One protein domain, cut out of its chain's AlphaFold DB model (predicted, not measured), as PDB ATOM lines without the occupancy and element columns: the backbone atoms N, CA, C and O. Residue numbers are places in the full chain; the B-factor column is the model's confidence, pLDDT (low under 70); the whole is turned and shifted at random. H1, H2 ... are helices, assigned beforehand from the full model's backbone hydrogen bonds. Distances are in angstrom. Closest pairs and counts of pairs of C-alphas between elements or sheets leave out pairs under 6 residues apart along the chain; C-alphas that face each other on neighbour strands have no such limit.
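What this domain is: This is residues 2 to 29 and 37 to 72 of the 263 residues of an uncharacterized protein of Serendipita vermifera MAFF 305830 (UniProt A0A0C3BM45). There is little regular structure: four short helices lie on an open arch of loops, with H3 and H4 packed together and H1 near H4. H2 lies in one leg of the arch, where residues 20 to 26 stick out; in the other, residues 41 to 42 pair antiparallel with 70 to 71. The printed part has 64 residues, 22 of them in H1, H2, H3 and H4, in chain order, with no named strand: all helix. It is only just loose, close to compact, with a radius of gyration of the C-alphas of 13.0 A and spans of 31 by 28 by 23 A.

How they stand to each other: H1, residues 2 to 7, is close to but not clearly touching H4, residues 58 to 64, with the closest C-alphas, of Ala 3 and Pro 58, 7.3 A apart. H2, residues 15 to 19, touches no helix. H3, residues 44 to 47, touches H4; the closest C-alphas, of Trp 45 and Ala 61, are 4.8 A apart. Every O i to N i+4 pair in H1, H2 and H4 is within hydrogen-bond range; H3 is too short for one.

Where its parts are: H1, 8.7 A long, begins at C-alpha 2 (21.453, -5.232, -46.601). H4, 9.7 A long, ends at C-alpha 64 (16.525, 9.561, -50.190).

The domain as a whole: Residues 30 to 36 are not printed; C-alphas 29 and 37 are 19.2 A apart. Residue 72 has pLDDT under 70.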
ATOM      1  N   SER A   2      22.889  -5.270 -46.918       80.19
ATOM      2  CA  SER A   2      21.453  -5.232 -46.601       80.19
ATOM      3  C   SER A   2      20.544  -4.648 -47.693       80.19
ATOM      4  O   SER A   2      19.452  -5.165 -47.896       80.19
ATOM      5  N   ALA A   3      20.997  -3.639 -48.447       82.19
ATOM      6  CA  ALA A   3      20.226  -3.080 -49.565       82.19
ATOM      7  C   ALA A   3      20.059  -4.089 -50.718       82.19
ATOM      8  O   ALA A   3      18.942  -4.385 -51.135       82.19
ATOM      9  N   CYS A   4      21.164  -4.687 -51.177       84.06
ATOM     10  CA  CYS A   4      21.140  -5.681 -52.254       84.06
ATOM     11  C   CYS A   4      20.374  -6.950 -51.840       84.06
ATOM     12  O   CYS A   4      19.550  -7.447 -52.603       84.06
ATOM     13  N   GLY A   5      20.564  -7.408 -50.595       86.44
ATOM     14  CA  GLY A   5      19.796  -8.515 -50.026       86.44
ATOM     15  C   GLY A   5      18.292  -8.238 -50.026       86.44
ATOM     16  O   GLY A   5      17.522  -9.083 -50.469       86.44
ATOM     17  N   ARG A   6      17.861  -7.031 -49.633       87.62
ATOM     18  CA  ARG A   6      16.441  -6.652 -49.691       87.62
ATOM     19  C   ARG A   6      15.869  -6.666 -51.094       87.62
ATOM     20  O   ARG A   6      14.765  -7.171 -51.271       87.62
ATOM     21  N   CYS A   7      16.611  -6.166 -52.078       84.62
ATOM     22  CA  CYS A   7      16.190  -6.231 -53.478       84.62
ATOM     23  C   CYS A   7      16.051  -7.678 -53.981       84.62
ATOM     24  O   CYS A   7      15.244  -7.938 -54.864       84.62
ATOM     25  N   GLN A   8      16.790  -8.623 -53.395       91.56
ATOM     26  CA  GLN A   8      16.712 -10.057 -53.690       91.56
ATOM     27  C   GLN A   8      15.702 -10.813 -52.800       91.56
ATOM     28  O   GLN A   8      15.671 -12.042 -52.819       91.56
ATOM     29  N   GLY A   9      14.896 -10.113 -51.991       88.06
ATOM     30  CA  GLY A   9      13.915 -10.726 -51.084       88.06
ATOM     31  C   GLY A   9      14.497 -11.317 -49.793       88.06
ATOM     32  O   GLY A   9      13.790 -12.003 -49.058       88.06
ATOM     33  N   GLN A  10      15.770 -11.056 -49.486       86.94
ATOM     34  CA  GLN A  10      16.412 -11.482 -48.241       86.94
ATOM     35  C   GLN A  10      16.032 -10.567 -47.066       86.94
ATOM     36  O   GLN A  10      15.655  -9.401 -47.235       86.94
ATOM     37  N   GLN A  11      16.157 -11.093 -45.846       87.75
ATOM     38  CA  GLN A  11      15.966 -10.317 -44.620       87.75
ATOM     39  C   GLN A  11      17.134  -9.354 -44.380       87.75
ATOM     40  O   GLN A  11      18.282  -9.629 -44.732       87.75
ATOM     41  N   ILE A  12      16.836  -8.209 -43.764       87.31
ATOM     42  CA  ILE A  12      17.863  -7.252 -43.346       87.31
ATOM     43  C   ILE A  12      18.538  -7.796 -42.096       87.31
ATOM     44  O   ILE A  12      17.892  -7.957 -41.065       87.31
ATOM     45  N   VAL A  13      19.840  -8.047 -42.184       88.19
ATOM     46  CA  VAL A  13      20.674  -8.271 -41.000       88.19
ATOM     47  C   VAL A  13      20.972  -6.939 -40.319       88.19
ATOM     48  O   VAL A  13      21.154  -5.920 -40.998       88.19
ATOM     49  N   THR A  14      21.027  -6.951 -38.987       89.75
ATOM     50  CA  THR A  14      21.383  -5.760 -38.211       89.75
ATOM     51  C   THR A  14      22.840  -5.369 -38.453       89.75
ATOM     52  O   THR A  14      23.689  -6.211 -38.771       89.75
ATOM     53  N   TRP A  15      23.135  -4.081 -38.302       87.12
ATOM     54  CA  TRP A  15      24.483  -3.537 -38.422       87.12
ATOM     55  C   TRP A  15      25.433  -4.199 -37.423       87.12
ATOM     56  O   TRP A  15      26.511  -4.638 -37.817       87.12
ATOM     57  N   SER A  16      25.013  -4.358 -36.170       88.50
ATOM     58  CA  SER A  16      25.729  -5.084 -35.118       88.50
ATOM     59  C   SER A  16      26.115  -6.511 -35.527       88.50
ATOM     60  O   SER A  16      27.281  -6.891 -35.406       88.50
ATOM     61  N   THR A  17      25.173  -7.277 -36.084       88.88
ATOM     62  CA  THR A  17      25.414  -8.654 -36.548       88.88
ATOM     63  C   THR A  17      26.392  -8.684 -37.718       88.88
ATOM     64  O   THR A  17      27.310  -9.504 -37.743       88.88
ATOM     65  N   TRP A  18      26.225  -7.780 -38.686       86.31
ATOM     66  CA  TRP A  18      27.111  -7.685 -39.846       86.31
ATOM     67  C   TRP A  18      28.535  -7.269 -39.450       86.31
ATOM     68  O   TRP A  18      29.510  -7.884 -39.885       86.31
ATOM     69  N   ARG A  19      28.656  -6.265 -38.577       85.81
ATOM     70  CA  ARG A  19      29.932  -5.745 -38.077       85.81
ATOM     71  C   ARG A  19      30.699  -6.796 -37.285       85.81
ATOM     72  O   ARG A  19      31.908  -6.876 -37.438       85.81
ATOM     73  N   GLY A  20      30.011  -7.627 -36.498       86.31
ATOM     74  CA  GLY A  20      30.634  -8.707 -35.725       86.31
ATOM     75  C   GLY A  20      31.319  -9.788 -36.571       86.31
ATOM     76  O   GLY A  20      32.116 -10.553 -36.041       86.31
ATOM     77  N   GLN A  21      31.037  -9.848 -37.877       84.81
ATOM     78  CA  GLN A  21      31.689 -10.751 -38.834       84.81
ATOM     79  C   GLN A  21      32.786 -10.053 -39.661       84.81
ATOM     80  O   GLN A  21      33.402 -10.678 -40.524       84.81
ATOM     81  N   CYS A  22      33.021  -8.757 -39.432       84.00
ATOM     82  CA  CYS A  22      34.003  -7.948 -40.149       84.00
ATOM     83  C   CYS A  22      35.179  -7.582 -39.234       84.00
ATOM     84  O   CYS A  22      35.016  -7.419 -38.029       84.00
ATOM     85  N   THR A  23      36.373  -7.408 -39.805       83.88
ATOM     86  CA  THR A  23      37.528  -6.867 -39.072       83.88
ATOM     87  C   THR A  23      37.451  -5.339 -39.005       83.88
ATOM     88  O   THR A  23      37.020  -4.695 -39.962       83.88
ATOM     89  N   ASP A  24      37.898  -4.718 -37.906       76.06
ATOM     90  CA  ASP A  24      37.800  -3.253 -37.730       76.06
ATOM     91  C   ASP A  24      38.512  -2.451 -38.834       76.06
ATOM     92  O   ASP A  24      38.091  -1.350 -39.177       76.06
ATOM     93  N   ALA A  25      39.537  -3.030 -39.468       71.31
ATOM     94  CA  ALA A  25      40.279  -2.409 -40.565       71.31
ATOM     95  C   ALA A  25      39.454  -2.191 -41.851       71.31
ATOM     96  O   ALA A  25      39.845  -1.385 -42.694       71.31
ATOM     97  N   VAL A  26      38.332  -2.898 -42.027       71.81
ATOM     98  CA  VAL A  26      37.442  -2.741 -43.195       71.81
ATOM     99  C   VAL A  26      36.130  -2.036 -42.857       71.81
ATOM    100  O   VAL A  26      35.343  -1.742 -43.757       71.81
ATOM    101  N   VAL A  27      35.885  -1.743 -41.576       81.12
ATOM    102  CA  VAL A  27      34.672  -1.064 -41.119       81.12
ATOM    103  C   VAL A  27      34.963   0.420 -40.968       81.12
ATOM    104  O   VAL A  27      35.444   0.891 -39.943       81.12
ATOM    105  N   SER A  28      34.639   1.182 -42.003       76.00
ATOM    106  CA  SER A  28      34.747   2.637 -41.978       76.00
ATOM    107  C   SER A  28      33.352   3.241 -41.819       76.00
ATOM    108  O   SER A  28      32.482   3.068 -42.671       76.00
ATOM    109  N   ILE A  29      33.115   3.901 -40.684       78.06
ATOM    110  CA  ILE A  29      31.859   4.606 -40.406       78.06
ATOM    111  C   ILE A  29      32.005   6.033 -40.920       78.06
ATOM    112  O   ILE A  29      32.961   6.719 -40.563       78.06
ATOM    113  N   PRO A  37      37.136   7.290 -57.220       83.31
ATOM    114  CA  PRO A  37      37.325   7.820 -58.566       83.31
ATOM    115  C   PRO A  37      36.354   8.978 -58.838       83.31
ATOM    116  O   PRO A  37      35.186   8.902 -58.471       83.31
ATOM    117  N   GLY A  38      36.796  10.033 -59.530       78.94
ATOM    118  CA  GLY A  38      35.970  11.238 -59.727       78.94
ATOM    119  C   GLY A  38      34.695  11.045 -60.563       78.94
ATOM    120  O   GLY A  38      33.820  11.903 -60.569       78.94
ATOM    121  N   ALA A  39      34.562   9.905 -61.247       78.25
ATOM    122  CA  ALA A  39      33.354   9.519 -61.977       78.25
ATOM    123  C   ALA A  39      32.380   8.664 -61.142       78.25
ATOM    124  O   ALA A  39      31.387   8.168 -61.671       78.25
ATOM    125  N   THR A  40      32.666   8.424 -59.861       85.88
ATOM    126  CA  THR A  40      31.787   7.648 -58.984       85.88
ATOM    127  C   THR A  40      30.776   8.571 -58.318       85.88
ATOM    128  O   THR A  40      31.113   9.331 -57.410       85.88
ATOM    129  N   ALA A  41      29.531   8.470 -58.770       86.19
ATOM    130  CA  ALA A  41      28.397   9.088 -58.111       86.19
ATOM    131  C   ALA A  41      27.984   8.238 -56.894       86.19
ATOM    132  O   ALA A  41      27.970   7.002 -56.945       86.19
ATOM    133  N   ILE A  42      27.769   8.906 -55.760       87.31
ATOM    134  CA  ILE A  42      27.421   8.283 -54.484       87.31
ATOM    135  C   ILE A  42      25.998   8.710 -54.129       87.31
ATOM    136  O   ILE A  42      25.784   9.889 -53.810       87.31
ATOM    137  N   PRO A  43      25.023   7.785 -54.147       88.25
ATOM    138  CA  PRO A  43      23.630   8.117 -53.898       88.25
ATOM    139  C   PRO A  43      23.405   8.577 -52.467       88.25
ATOM    140  O   PRO A  43      24.026   8.079 -51.530       88.25
ATOM    141  N   ALA A  44      22.467   9.503 -52.285       87.12
ATOM    142  CA  ALA A  44      22.186  10.094 -50.982       87.12
ATOM    143  C   ALA A  44      21.786   9.050 -49.923       87.12
ATOM    144  O   ALA A  44      22.151   9.181 -48.755       87.12
ATOM    145  N   TRP A  45      21.111   7.963 -50.324       88.44
ATOM    146  CA  TRP A  45      20.772   6.864 -49.413       88.44
ATOM    147  C   TRP A  45      22.009   6.167 -48.823       88.44
ATOM    148  O   TRP A  45      21.912   5.583 -47.744       88.44
ATOM    149  N   ALA A  46      23.175   6.237 -49.477       87.38
ATOM    150  CA  ALA A  46      24.414   5.643 -48.972       87.38
ATOM    151  C   ALA A  46      24.947   6.363 -47.722       87.38
ATOM    152  O   ALA A  46      25.725   5.781 -46.970       87.38
ATOM    153  N   TYR A  47      24.498   7.597 -47.475       86.06
ATOM    154  CA  TYR A  47      24.846   8.382 -46.289       86.06
ATOM    155  C   TYR A  47      23.871   8.186 -45.120       86.06
ATOM    156  O   TYR A  47      24.043   8.803 -44.068       86.06
ATOM    157  N   LEU A  48      22.849   7.334 -45.267       87.94
ATOM    158  CA  LEU A  48      21.945   7.017 -44.165       87.94
ATOM    159  C   LEU A  48      22.711   6.344 -43.020       87.94
ATOM    160  O   LEU A  48      23.452   5.378 -43.211       87.94
ATOM    161  N   ASN A  49      22.502   6.849 -41.804       85.94
ATOM    162  CA  ASN A  49      23.164   6.329 -40.615       85.94
ATOM    163  C   ASN A  49      22.523   5.010 -40.161       85.94
ATOM    164  O   ASN A  49      21.556   5.006 -39.404       85.94
ATOM    165  N   VAL A  50      23.111   3.892 -40.585       87.31
ATOM    166  CA  VAL A  50      22.714   2.537 -40.162       87.31
ATOM    167  C   VAL A  50      23.292   2.121 -38.805       87.31
ATOM    168  O   VAL A  50      22.886   1.102 -38.257       87.31
ATOM    169  N   VAL A  51      24.242   2.888 -38.258       85.81
ATOM    170  CA  VAL A  51      24.884   2.602 -36.964       85.81
ATOM    171  C   VAL A  51      23.976   3.023 -35.811       85.81
ATOM    172  O   VAL A  51      23.890   2.318 -34.813       85.81
ATOM    173  N   GLY A  52      23.290   4.161 -35.948       83.69
ATOM    174  CA  GLY A  52      22.391   4.684 -34.917       83.69
ATOM    175  C   GLY A  52      21.093   3.887 -34.775       83.69
ATOM    176  O   GLY A  52      20.594   3.726 -33.667       83.69
ATOM    177  N   THR A  53      20.557   3.373 -35.882       82.88
ATOM    178  CA  THR A  53      19.311   2.586 -35.912       82.88
ATOM    179  C   THR A  53      19.547   1.076 -35.856       82.88
ATOM    180  O   THR A  53      18.588   0.314 -35.769       82.88
ATOM    181  N   ASP A  54      20.805   0.643 -35.962       89.06
ATOM    182  CA  ASP A  54      21.257  -0.748 -36.099       89.06
ATOM    183  C   ASP A  54      20.636  -1.526 -37.282       89.06
ATOM    184  O   ASP A  54      20.861  -2.723 -37.447       89.06
ATOM    185  N   VAL A  55      19.854  -0.862 -38.137       87.50
ATOM    186  CA  VAL A  55      19.057  -1.467 -39.210       87.50
ATOM    187  C   VAL A  55      19.041  -0.543 -40.427       87.50
ATOM    188  O   VAL A  55      18.867   0.670 -40.307       87.50
ATOM    189  N   PHE A  56      19.189  -1.132 -41.617       89.31
ATOM    190  CA  PHE A  56      18.921  -0.446 -42.883       89.31
ATOM    191  C   PHE A  56      17.407  -0.292 -43.068       89.31
ATOM    192  O   PHE A  56      16.699  -1.294 -43.104       89.31
ATOM    193  N   ASP A  57      16.899   0.931 -43.206       89.50
ATOM    194  CA  ASP A  57      15.481   1.153 -43.501       89.50
ATOM    195  C   ASP A  57      15.284   1.377 -45.012       89.50
ATOM    196  O   ASP A  57      15.726   2.401 -45.546       89.50
ATOM    197  N   PRO A  58      14.632   0.441 -45.728       88.12
ATOM    198  CA  PRO A  58      14.419   0.571 -47.165       88.12
ATOM    199  C   PRO A  58      13.507   1.752 -47.523       88.12
ATOM    200  O   PRO A  58      13.660   2.323 -48.599       88.12
ATOM    201  N   SER A  59      12.599   2.146 -46.631       90.00
ATOM    202  CA  SER A  59      11.643   3.235 -46.861       90.00
ATOM    203  C   SER A  59      12.359   4.585 -46.839       90.00
ATOM    204  O   SER A  59      12.153   5.422 -47.717       90.00
ATOM    205  N   LEU A  60      13.275   4.771 -45.883       88.69
ATOM    206  CA  LEU A  60      14.132   5.959 -45.826       88.69
ATOM    207  C   LEU A  60      15.107   6.004 -47.006       88.69
ATOM    208  O   LEU A  60      15.331   7.071 -47.576       88.69
ATOM    209  N   ALA A  61      15.644   4.853 -47.417       88.44
ATOM    210  CA  ALA A  61      16.505   4.765 -48.593       88.44
ATOM    211  C   ALA A  61      15.766   5.140 -49.886       88.44
ATOM    212  O   ALA A  61      16.321   5.852 -50.719       88.44
ATOM    213  N   GLN A  62      14.507   4.722 -50.034       89.25
ATOM    214  CA  GLN A  62      13.659   5.112 -51.161       89.25
ATOM    215  C   GLN A  62      13.342   6.610 -51.149       89.25
ATOM    216  O   GLN A  62      13.444   7.255 -52.189       89.25
ATOM    217  N   ALA A  63      13.030   7.184 -49.985       88.44
ATOM    218  CA  ALA A  63      12.804   8.623 -49.857       88.44
ATOM    219  C   ALA A  63      14.063   9.448 -50.186       88.44
ATOM    220  O   ALA A  63      13.962  10.530 -50.756       88.44
ATOM    221  N   ALA A  64      15.250   8.930 -49.866       86.19
ATOM    222  CA  ALA A  64      16.525   9.561 -50.190       86.19
ATOM    223  C   ALA A  64      16.976   9.329 -51.644       86.19
ATOM    224  O   ALA A  64      17.896   9.999 -52.098       86.19
ATOM    225  N   ALA A  65      16.352   8.420 -52.397       84.50
ATOM    226  CA  ALA A  65      16.741   8.134 -53.781       84.50
ATOM    227  C   ALA A  65      16.462   9.296 -54.751       84.50
ATOM    228  O   ALA A  65      17.021   9.328 -55.841       84.50
ATOM    229  N   THR A  66      15.609  10.248 -54.365       84.31
ATOM    230  CA  THR A  66      15.293  11.450 -55.152       84.31
ATOM    231  C   THR A  66      16.253  12.614 -54.897       84.31
ATOM    232  O   THR A  66      16.178  13.632 -55.583       84.31
ATOM    233  N   GLN A  67      17.140  12.485 -53.909       84.38
ATOM    234  CA  GLN A  67      18.107  13.517 -53.549       84.38
ATOM    235  C   GLN A  67      19.312  13.501 -54.504       84.38
ATOM    236  O   GLN A  67      19.642  12.447 -55.053       84.38
ATOM    237  N   PRO A  68      19.992  14.647 -54.694       81.56
ATOM    238  CA  PRO A  68      21.133  14.729 -55.593       81.56
ATOM    239  C   PRO A  68      22.266  13.794 -55.157       81.56
ATOM    240  O   PRO A  68      22.599  13.690 -53.975       81.56
ATOM    241  N   GLU A  69      22.871  13.129 -56.140       83.31
ATOM    242  CA  GLU A  69      24.066  12.315 -55.951       83.31
ATOM    243  C   GLU A  69      25.294  13.188 -55.690       83.31
ATOM    244  O   GLU A  69      25.521  14.197 -56.362       83.31
ATOM    245  N   SER A  70      26.115  12.780 -54.724       78.75
ATOM    246  CA  SER A  70      27.402  13.423 -54.461       78.75
ATOM    247  C   SER A  70      28.457  12.792 -55.359       78.75
ATOM    248  O   SER A  70      28.630  11.576 -55.334       78.75
ATOM    249  N   SER A  71      29.190  13.602 -56.123       74.38
ATOM    250  CA  SER A  71      30.298  13.126 -56.953       74.38
ATOM    251  C   SER A  71      31.587  13.851 -56.578       74.38
ATOM    252  O   SER A  71      31.593  15.067 -56.366       74.38
ATOM    253  N   VAL A  72      32.690  13.109 -56.472       64.62
ATOM    254  CA  VAL A  72      33.998  13.662 -56.095       64.62
ATOM    255  C   VAL A  72      34.577  14.415 -57.299       64.62
ATOM    256  O   VAL A  72      35.331  13.858 -58.088       64.62
TER     257      VAL A  72